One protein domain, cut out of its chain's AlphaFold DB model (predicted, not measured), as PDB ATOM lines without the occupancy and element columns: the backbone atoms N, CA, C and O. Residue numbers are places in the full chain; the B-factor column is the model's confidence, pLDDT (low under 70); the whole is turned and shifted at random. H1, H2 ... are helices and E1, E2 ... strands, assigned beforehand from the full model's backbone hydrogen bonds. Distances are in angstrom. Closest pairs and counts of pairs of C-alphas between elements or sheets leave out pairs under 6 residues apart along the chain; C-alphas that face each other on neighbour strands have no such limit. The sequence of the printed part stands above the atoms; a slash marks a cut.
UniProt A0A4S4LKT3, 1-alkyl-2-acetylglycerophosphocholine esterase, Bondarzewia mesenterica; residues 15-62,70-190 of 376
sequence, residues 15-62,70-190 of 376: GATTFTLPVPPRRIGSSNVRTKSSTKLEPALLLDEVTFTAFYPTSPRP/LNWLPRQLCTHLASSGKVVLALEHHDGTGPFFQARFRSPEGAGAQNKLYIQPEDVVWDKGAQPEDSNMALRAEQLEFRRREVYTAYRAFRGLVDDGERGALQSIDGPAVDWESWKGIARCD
ATOM      1  N   GLY A  15      54.710 125.961  56.257       87.50
ATOM      2  CA  GLY A  15      55.412 125.273  57.336       87.50
ATOM      3  C   GLY A  15      56.592 126.102  57.836       87.50
ATOM      4  O   GLY A  15      57.138 126.924  57.103       87.50
ATOM      5  N   ALA A  16      56.979 125.891  59.092       88.38
ATOM      6  CA  ALA A  16      58.192 126.459  59.667       88.38
ATOM      7  C   ALA A  16      58.878 125.403  60.538       88.38
ATOM      8  O   ALA A  16      58.222 124.803  61.393       88.38
ATOM      9  N   THR A  17      60.167 125.166  60.303       89.12
ATOM     10  CA  THR A  17      61.004 124.266  61.108       89.12
ATOM     11  C   THR A  17      62.318 124.958  61.418       89.12
ATOM     12  O   THR A  17      62.971 125.494  60.524       89.12
ATOM     13  N   THR A  18      62.694 124.931  62.689       90.25
ATOM     14  CA  THR A  18      63.904 125.579  63.184       90.25
ATOM     15  C   THR A  18      65.001 124.554  63.377       90.25
ATOM     16  O   THR A  18      64.827 123.574  64.114       90.25
ATOM     17  N   PHE A  19      66.124 124.802  62.717       91.06
ATOM     18  CA  PHE A  19      67.316 123.986  62.747       91.06
ATOM     19  C   PHE A  19      68.411 124.654  63.569       91.06
ATOM     20  O   PHE A  19      68.586 125.869  63.545       91.06
ATOM     21  N   THR A  20      69.162 123.815  64.268       92.19
ATOM     22  CA  THR A  20      70.405 124.171  64.954       92.19
ATOM     23  C   THR A  20      71.496 123.236  64.469       92.19
ATOM     24  O   THR A  20      71.260 122.035  64.301       92.19
ATOM     25  N   LEU A  21      72.676 123.787  64.227       92.69
ATOM     26  CA  LEU A  21      73.852 123.057  63.791       92.69
ATOM     27  C   LEU A  21      75.024 123.418  64.702       92.69
ATOM     28  O   LEU A  21      75.583 124.503  64.556       92.69
ATOM     29  N   PRO A  22      75.420 122.526  65.621       92.25
ATOM     30  CA  PRO A  22      76.674 122.679  66.341       92.25
ATOM     31  C   PRO A  22      77.848 122.625  65.361       92.25
ATOM     32  O   PRO A  22      77.902 121.728  64.514       92.25
ATOM     33  N   VAL A  23      78.798 123.546  65.504       91.31
ATOM     34  CA  VAL A  23      80.021 123.614  64.693       91.31
ATOM     35  C   VAL A  23      81.256 123.642  65.596       91.31
ATOM     36  O   VAL A  23      81.149 123.994  66.773       91.31
ATOM     37  N   PRO A  24      82.443 123.247  65.101       90.50
ATOM     38  CA  PRO A  24      83.680 123.412  65.855       90.50
ATOM     39  C   PRO A  24      83.855 124.875  66.310       90.50
ATOM     40  O   PRO A  24      83.814 125.764  65.458       90.50
ATOM     41  N   PRO A  25      84.051 125.147  67.619       91.56
ATOM     42  CA  PRO A  25      84.139 126.511  68.124       91.56
ATOM     43  C   PRO A  25      85.256 127.312  67.456       91.56
ATOM     44  O   PRO A  25      86.429 126.934  67.517       91.56
ATOM     45  N   ARG A  26      84.900 128.458  66.872       92.31
ATOM     46  CA  ARG A  26      85.826 129.355  66.180       92.31
ATOM     47  C   ARG A  26      85.692 130.776  66.705       92.31
ATOM     48  O   ARG A  26      84.618 131.371  66.667       92.31
ATOM     49  N   ARG A  27      86.801 131.341  67.184       94.44
ATOM     50  CA  ARG A  27      86.876 132.767  67.522       94.44
ATOM     51  C   ARG A  27      86.885 133.583  66.234       94.44
ATOM     52  O   ARG A  27      87.697 133.308  65.352       94.44
ATOM     53  N   ILE A  28      86.031 134.596  66.163       93.88
ATOM     54  CA  ILE A  28      86.019 135.572  65.074       93.88
ATOM     55  C   ILE A  28      86.542 136.900  65.614       93.88
ATOM     56  O   ILE A  28      86.039 137.410  66.611       93.88
ATOM     57  N   GLY A  29      87.571 137.439  64.963       92.31
ATOM     58  CA  GLY A  29      88.153 138.717  65.348       92.31
ATOM     59  C   GLY A  29      88.937 138.704  66.666       92.31
ATOM     60  O   GLY A  29      89.388 137.669  67.164       92.31
ATOM     61  N   SER A  30      89.132 139.902  67.204       93.69
ATOM     62  CA  SER A  30      89.993 140.236  68.343       93.69
ATOM     63  C   SER A  30      89.229 140.861  69.514       93.69
ATOM     64  O   SER A  30      89.818 141.145  70.564       93.69
ATOM     65  N   SER A  31      87.915 141.044  69.366       93.62
ATOM     66  CA  SER A  31      87.027 141.512  70.427       93.62
ATOM     67  C   SER A  31      86.816 140.459  71.526       93.62
ATOM     68  O   SER A  31      86.730 139.248  71.291       93.62
ATOM     69  N   ASN A  32      86.733 140.933  72.768       93.31
ATOM     70  CA  ASN A  32      86.450 140.142  73.961       93.31
ATOM     71  C   ASN A  32      85.384 140.822  74.823       93.31
ATOM     72  O   ASN A  32      85.239 142.041  74.798       93.31
ATOM     73  N   VAL A  33      84.697 140.044  75.654       90.50
ATOM     74  CA  VAL A  33      83.781 140.530  76.691       90.50
ATOM     75  C   VAL A  33      84.192 139.992  78.057       90.50
ATOM     76  O   VAL A  33      84.828 138.941  78.180       90.50
ATOM     77  N   ARG A  34      83.836 140.723  79.117       82.00
ATOM     78  CA  ARG A  34      84.051 140.275  80.497       82.00
ATOM     79  C   ARG A  34      82.816 139.531  80.998       82.00
ATOM     80  O   ARG A  34      81.713 140.075  80.982       82.00
ATOM     81  N   THR A  35      82.987 138.308  81.489       69.69
ATOM     82  CA  THR A  35      81.872 137.576  82.099       69.69
ATOM     83  C   THR A  35      81.540 138.135  83.479       69.69
ATOM     84  O   THR A  35      82.417 138.495  84.259       69.69
ATOM     85  N   LYS A  36      80.246 138.197  83.824       65.00
ATOM     86  CA  LYS A  36      79.790 138.710  85.135       65.00
ATOM     87  C   LYS A  36      80.334 137.905  86.325       65.00
ATOM     88  O   LYS A  36      80.343 138.412  87.441       65.00
ATOM     89  N   SER A  37      80.755 136.662  86.093       60.53
ATOM     90  CA  SER A  37      81.225 135.714  87.105       60.53
ATOM     91  C   SER A  37      82.749 135.570  87.178       60.53
ATOM     92  O   SER A  37      83.228 134.864  88.064       60.53
ATOM     93  N   SER A  38      83.530 136.203  86.289       63.06
ATOM     94  CA  SER A  38      84.987 136.041  86.290       63.06
ATOM     95  C   SER A  38      85.742 137.290  85.821       63.06
ATOM     96  O   SER A  38      85.239 138.111  85.058       63.06
ATOM     97  N   THR A  39      86.996 137.430  86.252       69.94
ATOM     98  CA  THR A  39      87.931 138.437  85.720       69.94
ATOM     99  C   THR A  39      88.527 138.034  84.367       69.94
ATOM    100  O   THR A  39      89.305 138.799  83.794       69.94
ATOM    101  N   LYS A  40      88.187 136.843  83.856       80.69
ATOM    102  CA  LYS A  40      88.700 136.297  82.603       80.69
ATOM    103  C   LYS A  40      87.944 136.911  81.423       80.69
ATOM    104  O   LYS A  40      86.723 137.050  81.454       80.69
ATOM    105  N   LEU A  41      88.698 137.289  80.396       86.75
ATOM    106  CA  LEU A  41      88.149 137.711  79.112       86.75
ATOM    107  C   LEU A  41      87.762 136.475  78.300       86.75
ATOM    108  O   LEU A  41      88.526 135.508  78.235       86.75
ATOM    109  N   GLU A  42      86.586 136.528  77.690       89.69
ATOM    110  CA  GLU A  42      86.121 135.540  76.720       89.69
ATOM    111  C   GLU A  42      85.966 136.212  75.356       89.69
ATOM    112  O   GLU A  42      85.646 137.405  75.315       89.69
ATOM    113  N   PRO A  43      86.168 135.485  74.243       92.94
ATOM    114  CA  PRO A  43      85.896 136.025  72.919       92.94
ATOM    115  C   PRO A  43      84.479 136.594  72.845       92.94
ATOM    116  O   PRO A  43      83.524 135.923  73.235       92.94
ATOM    117  N   ALA A  44      84.339 137.823  72.344       93.38
ATOM    118  CA  ALA A  44      83.022 138.432  72.167       93.38
ATOM    119  C   ALA A  44      82.220 137.674  71.103       93.38
ATOM    120  O   ALA A  44      81.015 137.482  71.243       93.38
ATOM    121  N   LEU A  45      82.923 137.208  70.068       94.88
ATOM    122  CA  LEU A  45      82.368 136.516  68.919       94.88
ATOM    123  C   LEU A  45      82.977 135.112  68.834       94.88
ATOM    124  O   LEU A  45      84.117 134.920  68.401       94.88
ATOM    125  N   LEU A  46      82.206 134.123  69.284       94.12
ATOM    126  CA  LEU A  46      82.544 132.705  69.213       94.12
ATOM    127  C   LEU A  46      81.464 131.981  68.409       94.12
ATOM    128  O   LEU A  46      80.318 131.916  68.848       94.12
ATOM    129  N   LEU A  47      81.835 131.475  67.236       93.88
ATOM    130  CA  LEU A  47      80.965 130.685  66.377       93.88
ATOM    131  C   LEU A  47      81.076 129.219  66.793       93.88
ATOM    132  O   LEU A  47      82.086 128.578  66.525       93.88
ATOM    133  N   ASP A  48      80.063 128.712  67.484       92.62
ATOM    134  CA  ASP A  48      79.978 127.333  67.988       92.62
ATOM    135  C   ASP A  48      78.653 126.639  67.618       92.62
ATOM    136  O   ASP A  48      78.524 125.418  67.715       92.62
ATOM    137  N   GLU A  49      77.677 127.403  67.132       93.25
ATOM    138  CA  GLU A  49      76.387 126.923  66.660       93.25
ATOM    139  C   GLU A  49      75.814 127.894  65.624       93.25
ATOM    140  O   GLU A  49      75.956 129.107  65.768       93.25
ATOM    141  N   VAL A  50      75.141 127.355  64.607       94.38
ATOM    142  CA  VAL A  50      74.361 128.118  63.626       94.38
ATOM    143  C   VAL A  50      72.887 127.756  63.762       94.38
ATOM    144  O   VAL A  50      72.530 126.574  63.738       94.38
ATOM    145  N   THR A  51      72.028 128.772  63.856       93.94
ATOM    146  CA  THR A  51      70.576 128.609  64.007       93.94
ATOM    147  C   THR A  51      69.840 129.265  62.847       93.94
ATOM    148  O   THR A  51      70.059 130.433  62.524       93.94
ATOM    149  N   PHE A  52      68.923 128.531  62.219       93.75
ATOM    150  CA  PHE A  52      68.077 129.083  61.166       93.75
ATOM    151  C   PHE A  52      66.705 128.422  61.118       93.75
ATOM    152  O   PHE A  52      66.521 127.263  61.481       93.75
ATOM    153  N   THR A  53      65.726 129.166  60.620       93.12
ATOM    154  CA  THR A  53      64.357 128.690  60.421       93.12
ATOM    155  C   THR A  53      64.053 128.584  58.950       93.12
ATOM    156  O   THR A  53      64.075 129.589  58.242       93.12
ATOM    157  N   ALA A  54      63.708 127.383  58.504       93.50
ATOM    158  CA  ALA A  54      63.176 127.169  57.173       93.50
ATOM    159  C   ALA A  54      61.664 127.421  57.178       93.50
ATOM    160  O   ALA A  54      60.915 126.693  57.835       93.50
ATOM    161  N   PHE A  55      61.214 128.427  56.427       92.88
ATOM    162  CA  PHE A  55      59.818 128.600  56.028       92.88
ATOM    163  C   PHE A  55      59.628 127.981  54.648       92.88
ATOM    164  O   PHE A  55      60.396 128.281  53.735       92.88
ATOM    165  N   TYR A  56      58.622 127.127  54.485       92.19
ATOM    166  CA  TYR A  56      58.461 126.352  53.254       92.19
ATOM    167  C   TYR A  56      56.988 126.134  52.889       92.19
ATOM    168  O   TYR A  56      56.125 126.111  53.777       92.19
ATOM    169  N   PRO A  57      56.677 125.969  51.590       91.94
ATOM    170  CA  PRO A  57      55.327 125.683  51.131       91.94
ATOM    171  C   PRO A  57      54.880 124.299  51.613       91.94
ATOM    172  O   PRO A  57      55.650 123.343  51.641       91.94
ATOM    173  N   THR A  58      53.611 124.176  51.976       87.50
ATOM    174  CA  THR A  58      52.983 122.924  52.408       87.50
ATOM    175  C   THR A  58      51.593 122.796  51.798       87.50
ATOM    176  O   THR A  58      50.934 123.794  51.485       87.50
ATOM    177  N   SER A  59      51.116 121.560  51.651       79.75
ATOM    178  CA  SER A  59      49.737 121.310  51.234       79.75
ATOM    179  C   SER A  59      48.750 121.897  52.254       79.75
ATOM    180  O   SER A  59      48.988 121.772  53.462       79.75
ATOM    181  N   PRO A  60      47.617 122.475  51.813       66.75
ATOM    182  CA  PRO A  60      46.577 122.951  52.716       66.75
ATOM    183  C   PRO A  60      46.106 121.807  53.621       66.75
ATOM    184  O   PRO A  60      45.514 120.835  53.153       66.75
ATOM    185  N   ARG A  61      46.388 121.883  54.926       57.72
ATOM    186  CA  ARG A  61      45.859 120.913  55.893       57.72
ATOM    187  C   ARG A  61      44.535 121.429  56.455       57.72
ATOM    188  O   ARG A  61      44.496 122.568  56.925       57.72
ATOM    189  N   PRO A  62      43.468 120.615  56.496       42.78
ATOM    190  CA  PRO A  62      42.302 120.961  57.287       42.78
ATOM    191  C   PRO A  62      42.694 120.963  58.778       42.78
ATOM    192  O   PRO A  62      43.315 120.026  59.278       42.78
ATOM    193  N   LEU A  70      56.564 131.089  67.112       44.50
ATOM    194  CA  LEU A  70      57.685 131.736  66.412       44.50
ATOM    195  C   LEU A  70      57.667 133.249  66.673       44.50
ATOM    196  O   LEU A  70      56.885 133.982  66.063       44.50
ATOM    197  N   ASN A  71      58.523 133.698  67.594       46.56
ATOM    198  CA  ASN A  71      58.657 135.091  68.031       46.56
ATOM    199  C   ASN A  71      59.817 135.821  67.324       46.56
ATOM    200  O   ASN A  71      60.576 136.537  67.975       46.56
ATOM    201  N   TRP A  72      59.961 135.665  66.005       53.97
ATOM    202  CA  TRP A  72      61.042 136.318  65.253       53.97
ATOM    203  C   TRP A  72      60.537 137.403  64.302       53.97
ATOM    204  O   TRP A  72      59.526 137.248  63.619       53.97
ATOM    205  N   LEU A  73      61.277 138.506  64.250       58.28
ATOM    206  CA  LEU A  73      61.204 139.542  63.218       58.28
ATOM    207  C   LEU A  73      62.216 139.111  62.137       58.28
ATOM    208  O   LEU A  73      63.370 138.954  62.532       58.28
ATOM    209  N   PRO A  74      61.882 138.865  60.848       66.44
ATOM    210  CA  PRO A  74      60.765 139.348  60.026       66.44
ATOM    211  C   PRO A  74      59.871 138.206  59.478       66.44
ATOM    212  O   PRO A  74      59.960 137.810  58.309       66.44
ATOM    213  N   ARG A  75      58.979 137.663  60.314       81.69
ATOM    214  CA  ARG A  75      58.123 136.522  59.950       81.69
ATOM    215  C   ARG A  75      57.203 136.828  58.767       81.69
ATOM    216  O   ARG A  75      56.989 135.935  57.952       81.69
ATOM    217  N   GLN A  76      56.662 138.048  58.647       85.56
ATOM    218  CA  GLN A  76      55.731 138.387  57.557       85.56
ATOM    219  C   GLN A  76      56.351 138.176  56.181       85.56
ATOM    220  O   GLN A  76      55.797 137.410  55.394       85.56
ATOM    221  N   LEU A  77      57.519 138.771  55.920       90.88
ATOM    222  CA  LEU A  77      58.200 138.625  54.634       90.88
ATOM    223  C   LEU A  77      58.538 137.156  54.350       90.88
ATOM    224  O   LEU A  77      58.249 136.664  53.263       90.88
ATOM    225  N   CYS A  78      59.065 136.428  55.341       93.56
ATOM    226  CA  CYS A  78      59.414 135.016  55.172       93.56
ATOM    227  C   CYS A  78      58.187 134.157  54.836       93.56
ATOM    228  O   CYS A  78      58.223 133.358  53.905       93.56
ATOM    229  N   THR A  79      57.071 134.349  55.549       91.94
ATOM    230  CA  THR A  79      55.825 133.615  55.272       91.94
ATOM    231  C   THR A  79      55.183 134.022  53.949       91.94
ATOM    232  O   THR A  79      54.645 133.164  53.256       91.94
ATOM    233  N   HIS A  80      55.271 135.298  53.565       92.06
ATOM    234  CA  HIS A  80      54.789 135.791  52.278       92.06
ATOM    235  C   HIS A  80      55.535 135.106  51.128       92.06
ATOM    236  O   HIS A  80      54.909 134.452  50.294       92.06
ATOM    237  N   LEU A  81      56.869 135.137  51.164       94.44
ATOM    238  CA  LEU A  81      57.716 134.468  50.177       94.44
ATOM    239  C   LEU A  81      57.500 132.949  50.173       94.44
ATOM    240  O   LEU A  81      57.328 132.366  49.102       94.44
ATOM    241  N   ALA A  82      57.409 132.310  51.341       94.38
ATOM    242  CA  ALA A  82      57.154 130.874  51.411       94.38
ATOM    243  C   ALA A  82      55.789 130.487  50.827       94.38
ATOM    244  O   ALA A  82      55.678 129.519  50.079       94.38
ATOM    245  N   SER A  83      54.750 131.288  51.074       93.62
ATOM    246  CA  SER A  83      53.422 131.044  50.500       93.62
ATOM    247  C   SER A  83      53.371 131.197  48.980       93.62
ATOM    248  O   SER A  83      52.451 130.670  48.358       93.62
ATOM    249  N   SER A  84      54.364 131.867  48.378       93.38
ATOM    250  CA  SER A  84      54.527 131.992  46.922       93.38
ATOM    251  C   SER A  84      55.228 130.790  46.272       93.38
ATOM    252  O   SER A  84      55.321 130.737  45.051       93.38
ATOM    253  N   GLY A  85      55.701 129.815  47.061       92.81
ATOM    254  CA  GLY A  85      56.388 128.621  46.552       92.81
ATOM    255  C   GLY A  85      57.900 128.588  46.803       92.81
ATOM    256  O   GLY A  85      58.571 127.701  46.291       92.81
ATOM    257  N   LYS A  86      58.449 129.531  47.578       94.62
ATOM    258  CA  LYS A  86      59.886 129.591  47.898       94.62
ATOM    259  C   LYS A  86      60.193 128.870  49.211       94.62
ATOM    260  O   LYS A  86      59.358 128.837  50.110       94.62
ATOM    261  N   VAL A  87      61.411 128.360  49.362       95.69
ATOM    262  CA  VAL A  87      61.948 127.980  50.676       95.69
ATOM    263  C   VAL A  87      62.818 129.125  51.181       95.69
ATOM    264  O   VAL A  87      63.686 129.606  50.460       95.69
ATOM    265  N   VAL A  88      62.554 129.598  52.398       96.44
ATOM    266  CA  VAL A  88      63.228 130.763  52.988       96.44
ATOM    267  C   VAL A  88      63.955 130.337  54.251       96.44
ATOM    268  O   VAL A  88      63.315 129.861  55.186       96.44
ATOM    269  N   LEU A  89      65.270 130.548  54.297       96.44
ATOM    270  CA  LEU A  89      66.083 130.339  55.495       96.44
ATOM    271  C   LEU A  89      66.262 131.675  56.223       96.44
ATOM    272  O   LEU A  89      66.954 132.566  55.737       96.44
ATOM    273  N   ALA A  90      65.622 131.829  57.380       95.81
ATOM    274  CA  ALA A  90      65.786 132.994  58.245       95.81
ATOM    275  C   ALA A  90      66.782 132.670  59.364       95.81
ATOM    276  O   ALA A  90      66.481 131.846  60.229       95.81
ATOM    277  N   LEU A  91      67.960 133.296  59.341       95.19
ATOM    278  CA  LEU A  91      69.019 133.055  60.323       95.19
ATOM    279  C   LEU A  91      68.770 133.822  61.629       95.19
ATOM    280  O   LEU A  91      68.420 135.005  61.610       95.19
ATOM    281  N   GLU A  92      69.003 133.154  62.760       93.44
ATOM    282  CA  GLU A  92      69.163 133.790  64.069       93.44
ATOM    283  C   GLU A  92      70.665 133.927  64.329       93.44
ATOM    284  O   GLU A  92      71.342 132.947  64.619       93.44
ATOM    285  N   HIS A  93      71.190 135.140  64.167       95.50
ATOM    286  CA  HIS A  93      72.625 135.390  64.261       95.50
ATOM    287  C   HIS A  93      73.116 135.382  65.717       95.50
ATOM    288  O   HIS A  93      72.565 136.081  66.574       95.50
ATOM    289  N   HIS A  94      74.186 134.632  65.979       94.94
ATOM    290  CA  HIS A  94      74.825 134.473  67.293       94.94
ATOM    291  C   HIS A  94      75.947 135.506  67.547       94.94
ATOM    292  O   HIS A  94      76.700 135.417  68.517       94.94
ATOM    293  N   ASP A  95      76.028 136.535  66.703       95.19
ATOM    294  CA  ASP A  95      77.016 137.623  66.726       95.19
ATOM    295  C   ASP A  95      76.770 138.686  67.821       95.19
ATOM    296  O   ASP A  95      77.485 139.687  67.911       95.19
ATOM    297  N   GLY A  96      75.730 138.516  68.643       93.50
ATOM    298  CA  GLY A  96      75.360 139.467  69.693       93.50
ATOM    299  C   GLY A  96      74.688 140.746  69.184       93.50
ATOM    300  O   GLY A  96      74.649 141.736  69.915       93.50
ATOM    301  N   THR A  97      74.161 140.767  67.956       94.19
ATOM    302  CA  THR A  97      73.407 141.919  67.414       94.19
ATOM    303  C   THR A  97      71.910 141.851  67.688       94.19
ATOM    304  O   THR A  97      71.245 142.888  67.752       94.19
ATOM    305  N   GLY A  98      71.373 140.643  67.870       89.75
ATOM    306  CA  GLY A  98      69.995 140.426  68.293       89.75
ATOM    307  C   GLY A  98      69.763 140.836  69.755       89.75
ATOM    308  O   GLY A  98      70.706 140.888  70.545       89.75
ATOM    309  N   PRO A  99      68.506 141.106  70.160       85.75
ATOM    310  CA  PRO A  99      68.185 141.413  71.557       85.75
ATOM    311  C   PRO A  99      68.561 140.261  72.503       85.75
ATOM    312  O   PRO A  99      69.001 140.505  73.628       85.75
ATOM    313  N   PHE A 100      68.398 139.021  72.041       86.75
ATOM    314  CA  PHE A 100      68.938 137.814  72.649       86.75
ATOM    315  C   PHE A 100      68.985 136.686  71.608       86.75
ATOM    316  O   PHE A 100      68.275 136.756  70.606       86.75
ATOM    317  N   PHE A 101      69.773 135.653  71.888       85.44
ATOM    318  CA  PHE A 101      69.738 134.347  71.223       85.44
ATOM    319  C   PHE A 101      70.040 133.252  72.254       85.44
ATOM    320  O   PHE A 101      70.517 133.544  73.360       85.44
ATOM    321  N   GLN A 102      69.738 131.997  71.935       83.19
ATOM    322  CA  GLN A 102      69.964 130.881  72.852       83.19
ATOM    323  C   GLN A 102      71.130 130.012  72.376       83.19
ATOM    324  O   GLN A 102      70.966 129.191  71.486       83.19
ATOM    325  N   ALA A 103      72.286 130.153  73.026       81.06
ATOM    326  CA  ALA A 103      73.451 129.315  72.770       81.06
ATOM    327  C   ALA A 103      73.325 127.986  73.516       81.06
ATOM    328  O   ALA A 103      73.101 127.958  74.736       81.06
ATOM    329  N   ARG A 104      73.485 126.876  72.805       79.44
ATOM    330  CA  ARG A 104      73.435 125.539  73.399       79.44
ATOM    331  C   ARG A 104      74.826 125.039  73.717       79.44
ATOM    332  O   ARG A 104      75.789 125.324  73.019       79.44
ATOM    333  N   PHE A 105      74.927 124.249  74.776       72.75
ATOM    334  CA  PHE A 105      76.187 123.631  75.155       72.75
ATOM    335  C   PHE A 105      75.967 122.206  75.647       72.75
ATOM    336  O   PHE A 105      74.922 121.854  76.202       72.75
ATOM    337  N   ARG A 106      76.983 121.369  75.448       66.19
ATOM    338  CA  ARG A 106      77.072 120.047  76.067       66.19
ATOM    339  C   ARG A 106      78.103 120.105  77.179       66.19
ATOM    340  O   ARG A 106      79.236 120.518  76.960       66.19
ATOM    341  N   SER A 107      77.697 119.668  78.361       65.00
ATOM    342  CA  SER A 107      78.564 119.485  79.519       65.00
ATOM    343  C   SER A 107      78.538 118.012  79.950       65.00
ATOM    344  O   SER A 107      77.608 117.288  79.576       65.00
ATOM    345  N   PRO A 108      79.510 117.549  80.756       62.62
ATOM    346  CA  PRO A 108      79.449 116.225  81.383       62.62
ATOM    347  C   PRO A 108      78.169 115.999  82.209       62.62
ATOM    348  O   PRO A 108      77.746 114.864  82.394       62.62
ATOM    349  N   GLU A 109      77.542 117.083  82.674       70.69
ATOM    350  CA  GLU A 109      76.317 117.105  83.482       70.69
ATOM    351  C   GLU A 109      75.033 117.077  82.627       70.69
ATOM    352  O   GLU A 109      73.930 116.969  83.161       70.69
ATOM    353  N   GLY A 110      75.162 117.144  81.295       66.69
ATOM    354  CA  GLY A 110      74.056 117.111  80.340       66.69
ATOM    355  C   GLY A 110      74.113 118.229  79.297       66.69
ATOM    356  O   GLY A 110      75.039 119.045  79.253       66.69
ATOM    357  N   ALA A 111      73.103 118.260  78.427       74.62
ATOM    358  CA  ALA A 111      72.890 119.363  77.499       74.62
ATOM    359  C   ALA A 111      72.185 120.524  78.215       74.62
ATOM    360  O   ALA A 111      71.204 120.313  78.930       74.62
ATOM    361  N   GLY A 112      72.679 121.739  78.003       76.44
ATOM    362  CA  GLY A 112      72.122 122.970  78.547       76.44
ATOM    363  C   GLY A 112      71.941 124.030  77.466       76.44
ATOM    364  O   GLY A 112      72.425 123.899  76.341       76.44
ATOM    365  N   ALA A 113      71.225 125.092  77.820       81.94
ATOM    366  CA  ALA A 113      71.022 126.249  76.965       81.94
ATOM    367  C   ALA A 113      71.201 127.529  77.783       81.94
ATOM    368  O   ALA A 113      70.712 127.627  78.911       81.94
ATOM    369  N   GLN A 114      71.904 128.504  77.218       82.94
ATOM    370  CA  GLN A 114      72.166 129.795  77.832       82.94
ATOM    371  C   GLN A 114      71.670 130.909  76.917       82.94
ATOM    372  O   GLN A 114      72.031 130.984  75.746       82.94
ATOM    373  N   ASN A 115      70.879 131.823  77.474       85.81
ATOM    374  CA  ASN A 115      70.502 133.030  76.754       85.81
ATOM    375  C   ASN A 115      71.697 133.988  76.737       85.81
ATOM    376  O   ASN A 115      72.152 134.437  77.795       85.81
ATOM    377  N   LYS A 116      72.184 134.309  75.541       87.12
ATOM    378  CA  LYS A 116      73.150 135.381  75.302       87.12
ATOM    379  C   LYS A 116      72.384 136.630  74.869       87.12
ATOM    380  O   LYS A 116      71.350 136.538  74.210       87.12
ATOM    381  N   LEU A 117      72.840 137.792  75.321       90.56
ATOM    382  CA  LEU A 117      72.183 139.079  75.083       90.56
ATOM    383  C   LEU A 117      72.967 139.897  74.059       90.56
ATOM    384  O   LEU A 117      74.110 139.573  73.740       90.56
ATOM    385  N   TYR A 118      72.349 140.984  73.606       92.25
ATOM    386  CA  TYR A 118      73.008 142.009  72.810       92.25
ATOM    387  C   TYR A 118      74.348 142.456  73.425       92.25
ATOM    388  O   TYR A 118      74.401 142.824  74.603       92.25
ATOM    389  N   ILE A 119      75.404 142.459  72.610       92.31
ATOM    390  CA  ILE A 119      76.736 142.942  72.984       92.31
ATOM    391  C   ILE A 119      76.778 144.451  72.744       92.31
ATOM    392  O   ILE A 119      76.671 144.920  71.605       92.31
ATOM    393  N   GLN A 120      76.930 145.219  73.824       90.00
ATOM    394  CA  GLN A 120      77.156 146.656  73.720       90.00
ATOM    395  C   GLN A 120      78.609 146.897  73.294       90.00
ATOM    396  O   GLN A 120      79.511 146.332  73.914       90.00
ATOM    397  N   PRO A 121      78.866 147.712  72.255       89.06
ATOM    398  CA  PRO A 121      80.230 148.037  71.842       89.06
ATOM    399  C   PRO A 121      81.112 148.572  72.975       89.06
ATOM    400  O   PRO A 121      82.306 148.292  73.022       89.06
ATOM    401  N   GLU A 122      80.514 149.287  73.926       87.31
ATOM    402  CA  GLU A 122      81.189 149.865  75.088       87.31
ATOM    403  C   GLU A 122      81.670 148.809  76.100       87.31
ATOM    404  O   GLU A 122      82.578 149.082  76.885       87.31
ATOM    405  N   ASP A 123      81.093 147.602  76.069       88.69
ATOM    406  CA  ASP A 123      81.468 146.477  76.936       88.69
ATOM    407  C   ASP A 123      82.608 145.621  76.340       88.69
ATOM    408  O   ASP A 123      83.079 144.674  76.984       88.69
ATOM    409  N   VAL A 124      83.056 145.932  75.117       92.12
ATOM    410  CA  VAL A 124      84.088 145.169  74.406       92.12
ATOM    411  C   VAL A 124      85.496 145.614  74.792       92.12
ATOM    412  O   VAL A 124      85.834 146.798  74.826       92.12
ATOM    413  N   VAL A 125      86.355 144.626  75.033       92.31
ATOM    414  CA  VAL A 125      87.788 144.785  75.287       92.31
ATOM    415  C   VAL A 125      88.577 144.139  74.154       92.31
ATOM    416  O   VAL A 125      88.321 142.999  73.777       92.31
ATOM    417  N   TRP A 126      89.570 144.850  73.635       92.25
ATOM    418  CA  TRP A 126      90.384 144.403  72.506       92.25
ATOM    419  C   TRP A 126      91.662 143.705  72.967       92.25
ATOM    420  O   TRP A 126      92.215 144.035  74.022       92.25
ATOM    421  N   ASP A 127      92.146 142.754  72.166       88.56
ATOM    422  CA  ASP A 127      93.455 142.136  72.386       88.56
ATOM    423  C   ASP A 127      94.571 143.197  72.420       88.56
ATOM    424  O   ASP A 127      94.508 144.257  71.786       88.56
ATOM    425  N   LYS A 128      95.639 142.916  73.175       84.25
ATOM    426  CA  LYS A 128      96.762 143.849  73.321       84.25
ATOM    427  C   LYS A 128      97.412 144.109  71.957       84.25
ATOM    428  O   LYS A 128      97.942 143.192  71.343       84.25
ATOM    429  N   GLY A 129      97.432 145.374  71.537       83.00
ATOM    430  CA  GLY A 129      97.982 145.788  70.240       83.00
ATOM    431  C   GLY A 129      96.997 145.689  69.069       83.00
ATOM    432  O   GLY A 129      97.375 146.049  67.961       83.00
ATOM    433  N   ALA A 130      95.756 145.260  69.312       84.69
ATOM    434  CA  ALA A 130      94.682 145.181  68.318       84.69
ATOM    435  C   ALA A 130      93.559 146.203  68.581       84.69
ATOM    436  O   ALA A 130      92.452 146.043  68.082       84.69
ATOM    437  N   GLN A 131      93.812 147.235  69.396       85.69
ATOM    438  CA  GLN A 131      92.803 148.250  69.687       85.69
ATOM    439  C   GLN A 131      92.560 149.117  68.438       85.69
ATOM    440  O   GLN A 131      93.490 149.788  67.986       85.69
ATOM    441  N   PRO A 132      91.337 149.120  67.887       86.25
ATOM    442  CA  PRO A 132      90.999 149.888  66.696       86.25
ATOM    443  C   PRO A 132      90.846 151.382  67.011       86.25
ATOM    444  O   PRO A 132      90.590 151.769  68.152       86.25
ATOM    445  N   GLU A 133      90.953 152.221  65.978       84.19
ATOM    446  CA  GLU A 133      90.677 153.662  66.087       84.19
ATOM    447  C   GLU A 133      89.199 153.933  66.409       84.19
ATOM    448  O   GLU A 133      88.890 154.763  67.264       84.19
ATOM    449  N   ASP A 134      88.293 153.186  65.771       86.12
ATOM    450  CA  ASP A 134      86.860 153.179  66.064       86.12
ATOM    451  C   ASP A 134      86.436 151.789  66.556       86.12
ATOM    452  O   ASP A 134      86.110 150.894  65.772       86.12
ATOM    453  N   SER A 135      86.432 151.610  67.879       82.44
ATOM    454  CA  SER A 135      85.977 150.376  68.536       82.44
ATOM    455  C   SER A 135      84.557 149.979  68.154       82.44
ATOM    456  O   SER A 135      84.268 148.788  68.031       82.44
ATOM    457  N   ASN A 136      83.669 150.951  67.949       84.06
ATOM    458  CA  ASN A 136      82.275 150.649  67.670       84.06
ATOM    459  C   ASN A 136      82.137 150.062  66.270       84.06
ATOM    460  O   ASN A 136      81.475 149.037  66.113       84.06
ATOM    461  N   MET A 137      82.775 150.670  65.269       90.25
ATOM    462  CA  MET A 137      82.732 150.166  63.892       90.25
ATOM    463  C   MET A 137      83.569 148.903  63.698       90.25
ATOM    464  O   MET A 137      83.139 148.010  62.970       90.25
ATOM    465  N   ALA A 138      84.688 148.759  64.409       91.31
ATOM    466  CA  ALA A 138      85.487 147.538  64.364       91.31
ATOM    467  C   ALA A 138      84.703 146.309  64.845       91.31
ATOM    468  O   ALA A 138      84.734 145.275  64.181       91.31
ATOM    469  N   LEU A 139      83.927 146.423  65.935       94.50
ATOM    470  CA  LEU A 139      83.058 145.323  66.367       94.50
ATOM    471  C   LEU A 139      82.028 144.973  65.284       94.50
ATOM    472  O   LEU A 139      81.762 143.798  65.050       94.50
ATOM    473  N   ARG A 140      81.456 145.974  64.597       95.25
ATOM    474  CA  ARG A 140      80.495 145.708  63.515       95.25
ATOM    475  C   ARG A 140      81.143 145.017  62.321       95.25
ATOM    476  O   ARG A 140      80.515 144.141  61.740       95.25
ATOM    477  N   ALA A 141      82.384 145.349  61.986       93.38
ATOM    478  CA  ALA A 141      83.120 144.637  60.948       93.38
ATOM    479  C   ALA A 141      83.356 143.162  61.332       93.38
ATOM    480  O   ALA A 141      83.084 142.272  60.529       93.38
ATOM    481  N   GLU A 142      83.764 142.878  62.575       95.12
ATOM    482  CA  GLU A 142      83.923 141.491  63.049       95.12
ATOM    483  C   GLU A 142      82.580 140.731  63.103       95.12
ATOM    484  O   GLU A 142      82.527 139.536  62.813       95.12
ATOM    485  N   GLN A 143      81.471 141.416  63.408       97.19
ATOM    486  CA  GLN A 143      80.122 140.840  63.350       97.19
ATOM    487  C   GLN A 143      79.668 140.539  61.912       97.19
ATOM    488  O   GLN A 143      79.002 139.531  61.693       97.19
ATOM    489  N   LEU A 144      80.036 141.354  60.914       96.44
ATOM    490  CA  LEU A 144      79.761 141.032  59.506       96.44
ATOM    491  C   LEU A 144      80.475 139.746  59.075       96.44
ATOM    492  O   LEU A 144      79.830 138.866  58.507       96.44
ATOM    493  N   GLU A 145      81.750 139.594  59.443       95.19
ATOM    494  CA  GLU A 145      82.511 138.361  59.204       95.19
ATOM    495  C   GLU A 145      81.835 137.142  59.847       95.19
ATOM    496  O   GLU A 145      81.712 136.082  59.228       95.19
ATOM    497  N   PHE A 146      81.354 137.300  61.083       96.88
ATOM    498  CA  PHE A 146      80.613 136.259  61.791       96.88
ATOM    499  C   PHE A 146      79.354 135.846  61.021       96.88
ATOM    500  O   PHE A 146      79.154 134.667  60.724       96.88
ATOM    501  N   ARG A 147      78.533 136.827  60.632       97.56
ATOM    502  CA  ARG A 147      77.283 136.603  59.893       97.56
ATOM    503  C   ARG A 147      77.526 135.960  58.535       97.56
ATOM    504  O   ARG A 147      76.755 135.094  58.125       97.56
ATOM    505  N   ARG A 148      78.595 136.359  57.840       95.75
ATOM    506  CA  ARG A 148      79.010 135.761  56.568       95.75
ATOM    507  C   ARG A 148      79.268 134.267  56.744       95.75
ATOM    508  O   ARG A 148      78.711 133.474  55.992       95.75
ATOM    509  N   ARG A 149      80.015 133.869  57.777       95.62
ATOM    510  CA  ARG A 149      80.246 132.449  58.098       95.62
ATOM    511  C   ARG A 149      78.958 131.706  58.429       95.62
ATOM    512  O   ARG A 149      78.718 130.659  57.840       95.62
ATOM    513  N   GLU A 150      78.090 132.272  59.267       96.75
ATOM    514  CA  GLU A 150      76.793 131.653  59.584       96.75
ATOM    515  C   GLU A 150      75.948 131.388  58.331       96.75
ATOM    516  O   GLU A 150      75.363 130.313  58.205       96.75
ATOM    517  N   VAL A 151      75.909 132.334  57.384       97.19
ATOM    518  CA  VAL A 151      75.164 132.172  56.124       97.19
ATOM    519  C   VAL A 151      75.735 131.038  55.277       97.19
ATOM    520  O   VAL A 151      74.967 130.192  54.816       97.19
ATOM    521  N   TYR A 152      77.058 130.979  55.097       95.50
ATOM    522  CA  TYR A 152      77.696 129.896  54.339       95.50
ATOM    523  C   TYR A 152      77.476 128.534  55.011       95.50
ATOM    524  O   TYR A 152      77.070 127.580  54.346       95.50
ATOM    525  N   THR A 153      77.656 128.446  56.330       94.81
ATOM    526  CA  THR A 153      77.450 127.199  57.076       94.81
ATOM    527  C   THR A 153      75.990 126.733  57.036       94.81
ATOM    528  O   THR A 153      75.733 125.553  56.793       94.81
ATOM    529  N   ALA A 154      75.023 127.643  57.208       95.75
ATOM    530  CA  ALA A 154      73.601 127.318  57.087       95.75
ATOM    531  C   ALA A 154      73.251 126.829  55.674       95.75
ATOM    532  O   ALA A 154      72.548 125.828  55.531       95.75
ATOM    533  N   TYR A 155      73.768 127.503  54.640       95.25
ATOM    534  CA  TYR A 155      73.558 127.116  53.247       95.25
ATOM    535  C   TYR A 155      74.100 125.715  52.955       95.25
ATOM    536  O   TYR A 155      73.345 124.881  52.461       95.25
ATOM    537  N   ARG A 156      75.363 125.427  53.297       93.06
ATOM    538  CA  ARG A 156      75.979 124.114  53.030       93.06
ATOM    539  C   ARG A 156      75.239 122.986  53.746       93.06
ATOM    540  O   ARG A 156      74.932 121.967  53.136       93.06
ATOM    541  N   ALA A 157      74.874 123.194  55.012       94.06
ATOM    542  CA  ALA A 157      74.123 122.201  55.776       94.06
ATOM    543  C   ALA A 157      72.713 121.969  55.215       94.06
ATOM    544  O   ALA A 157      72.261 120.829  55.115       94.06
ATOM    545  N   PHE A 158      72.016 123.042  54.829       95.25
ATOM    546  CA  PHE A 158      70.697 122.926  54.216       95.25
ATOM    547  C   PHE A 158      70.767 122.261  52.838       95.25
ATOM    548  O   PHE A 158      69.933 121.414  52.528       95.25
ATOM    549  N   ARG A 159      71.787 122.586  52.039       94.06
ATOM    550  CA  ARG A 159      72.039 121.958  50.744       94.06
ATOM    551  C   ARG A 159      72.292 120.458  50.883       94.06
ATOM    552  O   ARG A 159      71.612 119.697  50.210       94.06
ATOM    553  N   GLY A 160      73.169 120.023  51.792       92.75
ATOM    554  CA  GLY A 160      73.404 118.591  52.040       92.75
ATOM    555  C   GLY A 160      72.132 117.845  52.468       92.75
ATOM    556  O   GLY A 160      71.847 116.747  51.983       92.75
ATOM    557  N   LEU A 161      71.296 118.478  53.302       94.12
ATOM    558  CA  LEU A 161      69.995 117.923  53.684       94.12
ATOM    559  C   LEU A 161      69.052 117.764  52.477       94.12
ATOM    560  O   LEU A 161      68.362 116.751  52.380       94.12
ATOM    561  N   VAL A 162      68.989 118.757  51.588       94.31
ATOM    562  CA  VAL A 162      68.034 118.774  50.469       94.31
ATOM    563  C   VAL A 162      68.507 117.946  49.274       94.31
ATOM    564  O   VAL A 162      67.691 117.237  48.683       94.31
ATOM    565  N   ASP A 163      69.786 118.011  48.919       91.94
ATOM    566  CA  ASP A 163      70.335 117.338  47.739       91.94
ATOM    567  C   ASP A 163      70.523 115.838  48.028       91.94
ATOM    568  O   ASP A 163      69.993 114.973  47.317       91.94
ATOM    569  N   ASP A 164      71.188 115.516  49.140       85.94
ATOM    570  CA  ASP A 164      71.638 114.153  49.429       85.94
ATOM    571  C   ASP A 164      70.783 113.448  50.492       85.94
ATOM    572  O   ASP A 164      70.678 112.216  50.492       85.94
ATOM    573  N   GLY A 165      70.070 114.209  51.330       85.75
ATOM    574  CA  GLY A 165      69.456 113.702  52.564       85.75
ATOM    575  C   GLY A 165      70.447 113.664  53.734       85.75
ATOM    576  O   GLY A 165      70.163 113.084  54.787       85.75
ATOM    577  N   GLU A 166      71.623 114.275  53.572       86.62
ATOM    578  CA  GLU A 166      72.674 114.302  54.579       86.62
ATOM    579  C   GLU A 166      72.340 115.294  55.687       86.62
ATOM    580  O   GLU A 166      72.637 116.486  55.643       86.62
ATOM    581  N   ARG A 167      71.731 114.773  56.750       86.38
ATOM    582  CA  ARG A 167      71.416 115.564  57.942       86.38
ATOM    583  C   ARG A 167      72.670 116.079  58.667       86.38
ATOM    584  O   ARG A 167      72.617 117.123  59.319       86.38
ATOM    585  N   GLY A 168      73.765 115.320  58.649       87.25
ATOM    586  CA  GLY A 168      74.947 115.609  59.463       87.25
ATOM    587  C   GLY A 168      74.591 115.829  60.943       87.25
ATOM    588  O   GLY A 168      73.875 115.034  61.556       87.25
ATOM    589  N   ALA A 169      75.069 116.938  61.515       88.88
ATOM    590  CA  ALA A 169      74.812 117.323  62.903       88.88
ATOM    591  C   ALA A 169      73.553 118.195  63.103       88.88
ATOM    592  O   ALA A 169      73.310 118.637  64.232       88.88
ATOM    593  N   LEU A 170      72.741 118.426  62.060       90.94
ATOM    594  CA  LEU A 170      71.522 119.235  62.161       90.94
ATOM    595  C   LEU A 170      70.556 118.669  63.207       90.94
ATOM    596  O   LEU A 170      70.315 117.462  63.311       90.94
ATOM    597  N   GLN A 171      69.954 119.555  63.988       88.75
ATOM    598  CA  GLN A 171      68.960 119.232  65.007       88.75
ATOM    599  C   GLN A 171      67.742 120.131  64.836       88.75
ATOM    600  O   GLN A 171      67.885 121.325  64.601       88.75
ATOM    601  N   SER A 172      66.546 119.570  64.992       84.62
ATOM    602  CA  SER A 172      65.295 120.328  65.012       84.62
ATOM    603  C   SER A 172      64.911 120.689  66.440       84.62
ATOM    604  O   SER A 172      64.950 119.819  67.315       84.62
ATOM    605  N   ILE A 173      64.510 121.934  66.675       74.44
ATOM    606  CA  ILE A 173      64.280 122.430  68.041       74.44
ATOM    607  C   ILE A 173      62.810 122.656  68.374       74.44
ATOM    608  O   ILE A 173      62.415 122.542  69.533       74.44
ATOM    609  N   ASP A 174      62.001 122.897  67.345       64.25
ATOM    610  CA  ASP A 174      60.587 123.206  67.468       64.25
ATOM    611  C   ASP A 174      59.740 122.109  66.816       64.25
ATOM    612  O   ASP A 174      59.906 121.793  65.640       64.25
ATOM    613  N   GLY A 175      58.762 121.576  67.554       58.78
ATOM    614  CA  GLY A 175      57.673 120.786  66.972       58.78
ATOM    615  C   GLY A 175      57.793 119.256  67.079       58.78
ATOM    616  O   GLY A 175      58.549 118.738  67.899       58.78
ATOM    617  N   PRO A 176      56.930 118.515  66.351       56.44
ATOM    618  CA  PRO A 176      56.980 117.054  66.288       56.44
ATOM    619  C   PRO A 176      58.260 116.577  65.586       56.44
ATOM    620  O   PRO A 176      58.928 117.366  64.926       56.44
ATOM    621  N   ALA A 177      58.579 115.286  65.716       71.94
ATOM    622  CA  ALA A 177      59.734 114.687  65.051       71.94
ATOM    623  C   ALA A 177      59.781 115.087  63.566       71.94
ATOM    624  O   ALA A 177      58.794 114.913  62.847       71.94
ATOM    625  N   VAL A 178      60.913 115.651  63.139       79.25
ATOM    626  CA  VAL A 178      61.141 116.016  61.741       79.25
ATOM    627  C   VAL A 178      61.282 114.743  60.920       79.25
ATOM    628  O   VAL A 178      62.107 113.882  61.226       79.25
ATOM    629  N   ASP A 179      60.463 114.639  59.880       85.44
ATOM    630  CA  ASP A 179      60.631 113.652  58.826       85.44
ATOM    631  C   ASP A 179      61.739 114.141  57.885       85.44
ATOM    632  O   ASP A 179      61.496 114.972  57.010       85.44
ATOM    633  N   TRP A 180      62.973 113.705  58.132       88.62
ATOM    634  CA  TRP A 180      64.161 114.172  57.410       88.62
ATOM    635  C   TRP A 180      64.118 113.831  55.919       88.62
ATOM    636  O   TRP A 180      64.519 114.658  55.108       88.62
ATOM    637  N   GLU A 181      63.546 112.684  55.551       87.38
ATOM    638  CA  GLU A 181      63.389 112.281  54.146       87.38
ATOM    639  C   GLU A 181      62.478 113.244  53.381       87.38
ATOM    640  O   GLU A 181      62.688 113.494  52.196       87.38
ATOM    641  N   SER A 182      61.501 113.855  54.065       87.94
ATOM    642  CA  SER A 182      60.606 114.837  53.443       87.94
ATOM    643  C   SER A 182      61.306 116.127  52.999       87.94
ATOM    644  O   SER A 182      60.698 116.898  52.262       87.94
ATOM    645  N   TRP A 183      62.555 116.364  53.423       91.31
ATOM    646  CA  TRP A 183      63.362 117.519  53.008       91.31
ATOM    647  C   TRP A 183      64.144 117.273  51.717       91.31
ATOM    648  O   TRP A 183      64.616 118.232  51.108       91.31
ATOM    649  N   LYS A 184      64.251 116.025  51.254       93.12
ATOM    650  CA  LYS A 184      64.976 115.727  50.021       93.12
ATOM    651  C   LYS A 184      64.245 116.305  48.807       93.12
ATOM    652  O   LYS A 184      63.062 116.044  48.592       93.12
ATOM    653  N   GLY A 185      64.953 117.099  48.007       90.88
ATOM    654  CA  GLY A 185      64.441 117.706  46.778       90.88
ATOM    655  C   GLY A 185      63.380 118.799  46.965       90.88
ATOM    656  O   GLY A 185      62.707 119.147  45.995       90.88
ATOM    657  N   ILE A 186      63.200 119.356  48.172       90.19
ATOM    658  CA  ILE A 186      62.178 120.400  48.400       90.19
ATOM    659  C   ILE A 186      62.566 121.780  47.861       90.19
ATOM    660  O   ILE A 186      61.707 122.653  47.726       90.19
ATOM    661  N   ALA A 187      63.853 122.006  47.612       91.75
ATOM    662  CA  ALA A 187      64.399 123.278  47.167       91.75
ATOM    663  C   ALA A 187      65.499 123.038  46.133       91.75
ATOM    664  O   ALA A 187      66.136 121.989  46.125       91.75
ATOM    665  N   ARG A 188      65.722 124.027  45.269       89.75
ATOM    666  CA  ARG A 188      66.908 124.077  44.410       89.75
ATOM    667  C   ARG A 188      67.982 124.862  45.149       89.75
ATOM    668  O   ARG A 188      67.715 125.984  45.577       89.75
ATOM    669  N   CYS A 189      69.150 124.257  45.325       90.62
ATOM    670  CA  CYS A 189      70.271 124.846  46.060       90.62
ATOM    671  C   CYS A 189      71.471 125.167  45.151       90.62
ATOM    672  O   CYS A 189      72.484 125.668  45.633       90.62
ATOM    673  N   ASP A 190      71.370 124.878  43.858       88.12
ATOM    674  CA  ASP A 190      72.414 125.035  42.844       88.12
ATOM    675  C   ASP A 190      72.214 126.268  41.945       88.12
ATOM    676  O   ASP A 190      73.176 126.766  41.364       88.12
TER     677      ASP A 190
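Overview. This is residues 15 to 62 and 70 to 190 of the 376 residues of the protein "1-alkyl-2-acetylglycerophosphocholine esterase" of Bondarzewia mesenterica (UniProt A0A4S4LKT3). Picture a twisted sheet of three strands, E1, E4 and E5, with the long helix H2 crossing one face and the short helix H1 on the other. The hairpin E6 and E7 crosses part of this sheet, and its tip, residues 106 to 111, sticks out; a small sheet of E3, E2 and E8 lies near the first residues of H2, and the short H3 only just meets its last ones. The printed part has 169 residues with three named helices and eight named strands, in the order E1 E2 E3 E4 H1 E5 E6 E7 E8 H2 H3. The sheets run E1 E4 E5, E3 E2 E8 and E6 E7, each antiparallel, and the class is mixed, helices and strands. The whole is compact, with a radius of gyration of the C-alphas of 17.9 A, yet elongated in outline, spanning 57 by 38 by 29 A.

Along the chain. Find C-alpha 15 at (55.412, 125.273, 57.336); from there E1 runs through residues 15 to 27, 33.9 A long, and bends by 75 degrees at residue 24. Next come E2, residues 31 to 34, and E3, residues 41 to 43. E3 runs on into E4, residues 46 to 58 and 35.4 A long, across a break of 2 residues, at 38 degrees. After the cut look for H1 at residues 75 to 83, then E5 at 88 to 92, E6 at 100 to 107, E7 at 110 to 117 and E8 at 124 to 126. H2 begins at C-alpha 135, at (85.977, 150.376, 68.536), and covers residues 135 to 163 over 42.1 A. H3, residues 180 to 183, ends at C-alpha 183, at (63.362, 117.519, 53.008).

Arrangement. Start at the inner strand E4: N 17 and O 54 are 3.0 A apart across E1 and E4, and N 53 and O 90 are 2.8 A apart across E4 and E5, both within hydrogen-bond range. This sheet is twisted, its C-alphas up to 4.1 A off the best plane. H1 and H2 are on opposite faces of it, which gives three layers, a sheet between helices. H2, at a height over the sheet of 5.5 A, lies over E1 and only just over E4, with 3 C-alphas, and runs slantwise to the strands, at 51 degrees to E1 on the local plane; the closest C-alphas of E4 and H2 are those of Val 50 and Glu 150, 5.9 A apart. H1, at a height of 7.7 A, lies over E4 and runs along the strands, at 20 degrees to E4 on the local plane; C-alphas 56 and 82 are the closest of E4 and H1, 5.1 A apart. The sheets E1 E4 E5 and E6 E7 form a sandwich, two sheets face to face, with strands at 78 degrees to each other; the closest C-alphas of E4 and E6 are those of Glu 49 and Ala 103, at 7.2 A. In the hairpin E6 and E7, N 103 and O 114 are 2.9 A apart. In the sheet E3 E2 E8, N 32 and O 125 are 2.8 A apart across E2 and E8, and N 33 and O 42 are 2.8 A apart across the hairpin E2 and E3, both within hydrogen-bond range. H2 is on this sheet too, giving two layers, a helix on one face; the C-alphas of Ser 31 and Leu 139, the closest of E2 and H2, are 6.8 A apart. H2 and H3 only just touch, with 3 pairs of C-alphas within 8 A, made by residues 161 to 162 of H2 alone; those of Val 162 and Trp 183 are closest, at 5.5 A. In H1 and H2 every O i to N i+4 pair is within hydrogen-bond range; H3 is too short for such a pair.

Size, cuts and confidence. The C-alphas of Pro 62 and Gly 129 are the two farthest apart, 62.3 A. Residues 63 to 69 are not printed, and C-alphas 62 and 70 stand 20.9 A apart across this cut. Of the links printed whole, H2 to H3 is long; within it residues 171 to 172 pair antiparallel with residues 19 to 20 of E1. Look for pLDDT under 70 at residues 35 to 39, 60 to 62, 70 to 74, 106 to 108, 110 and 174 to 176; the mean of the printed part is 86.5.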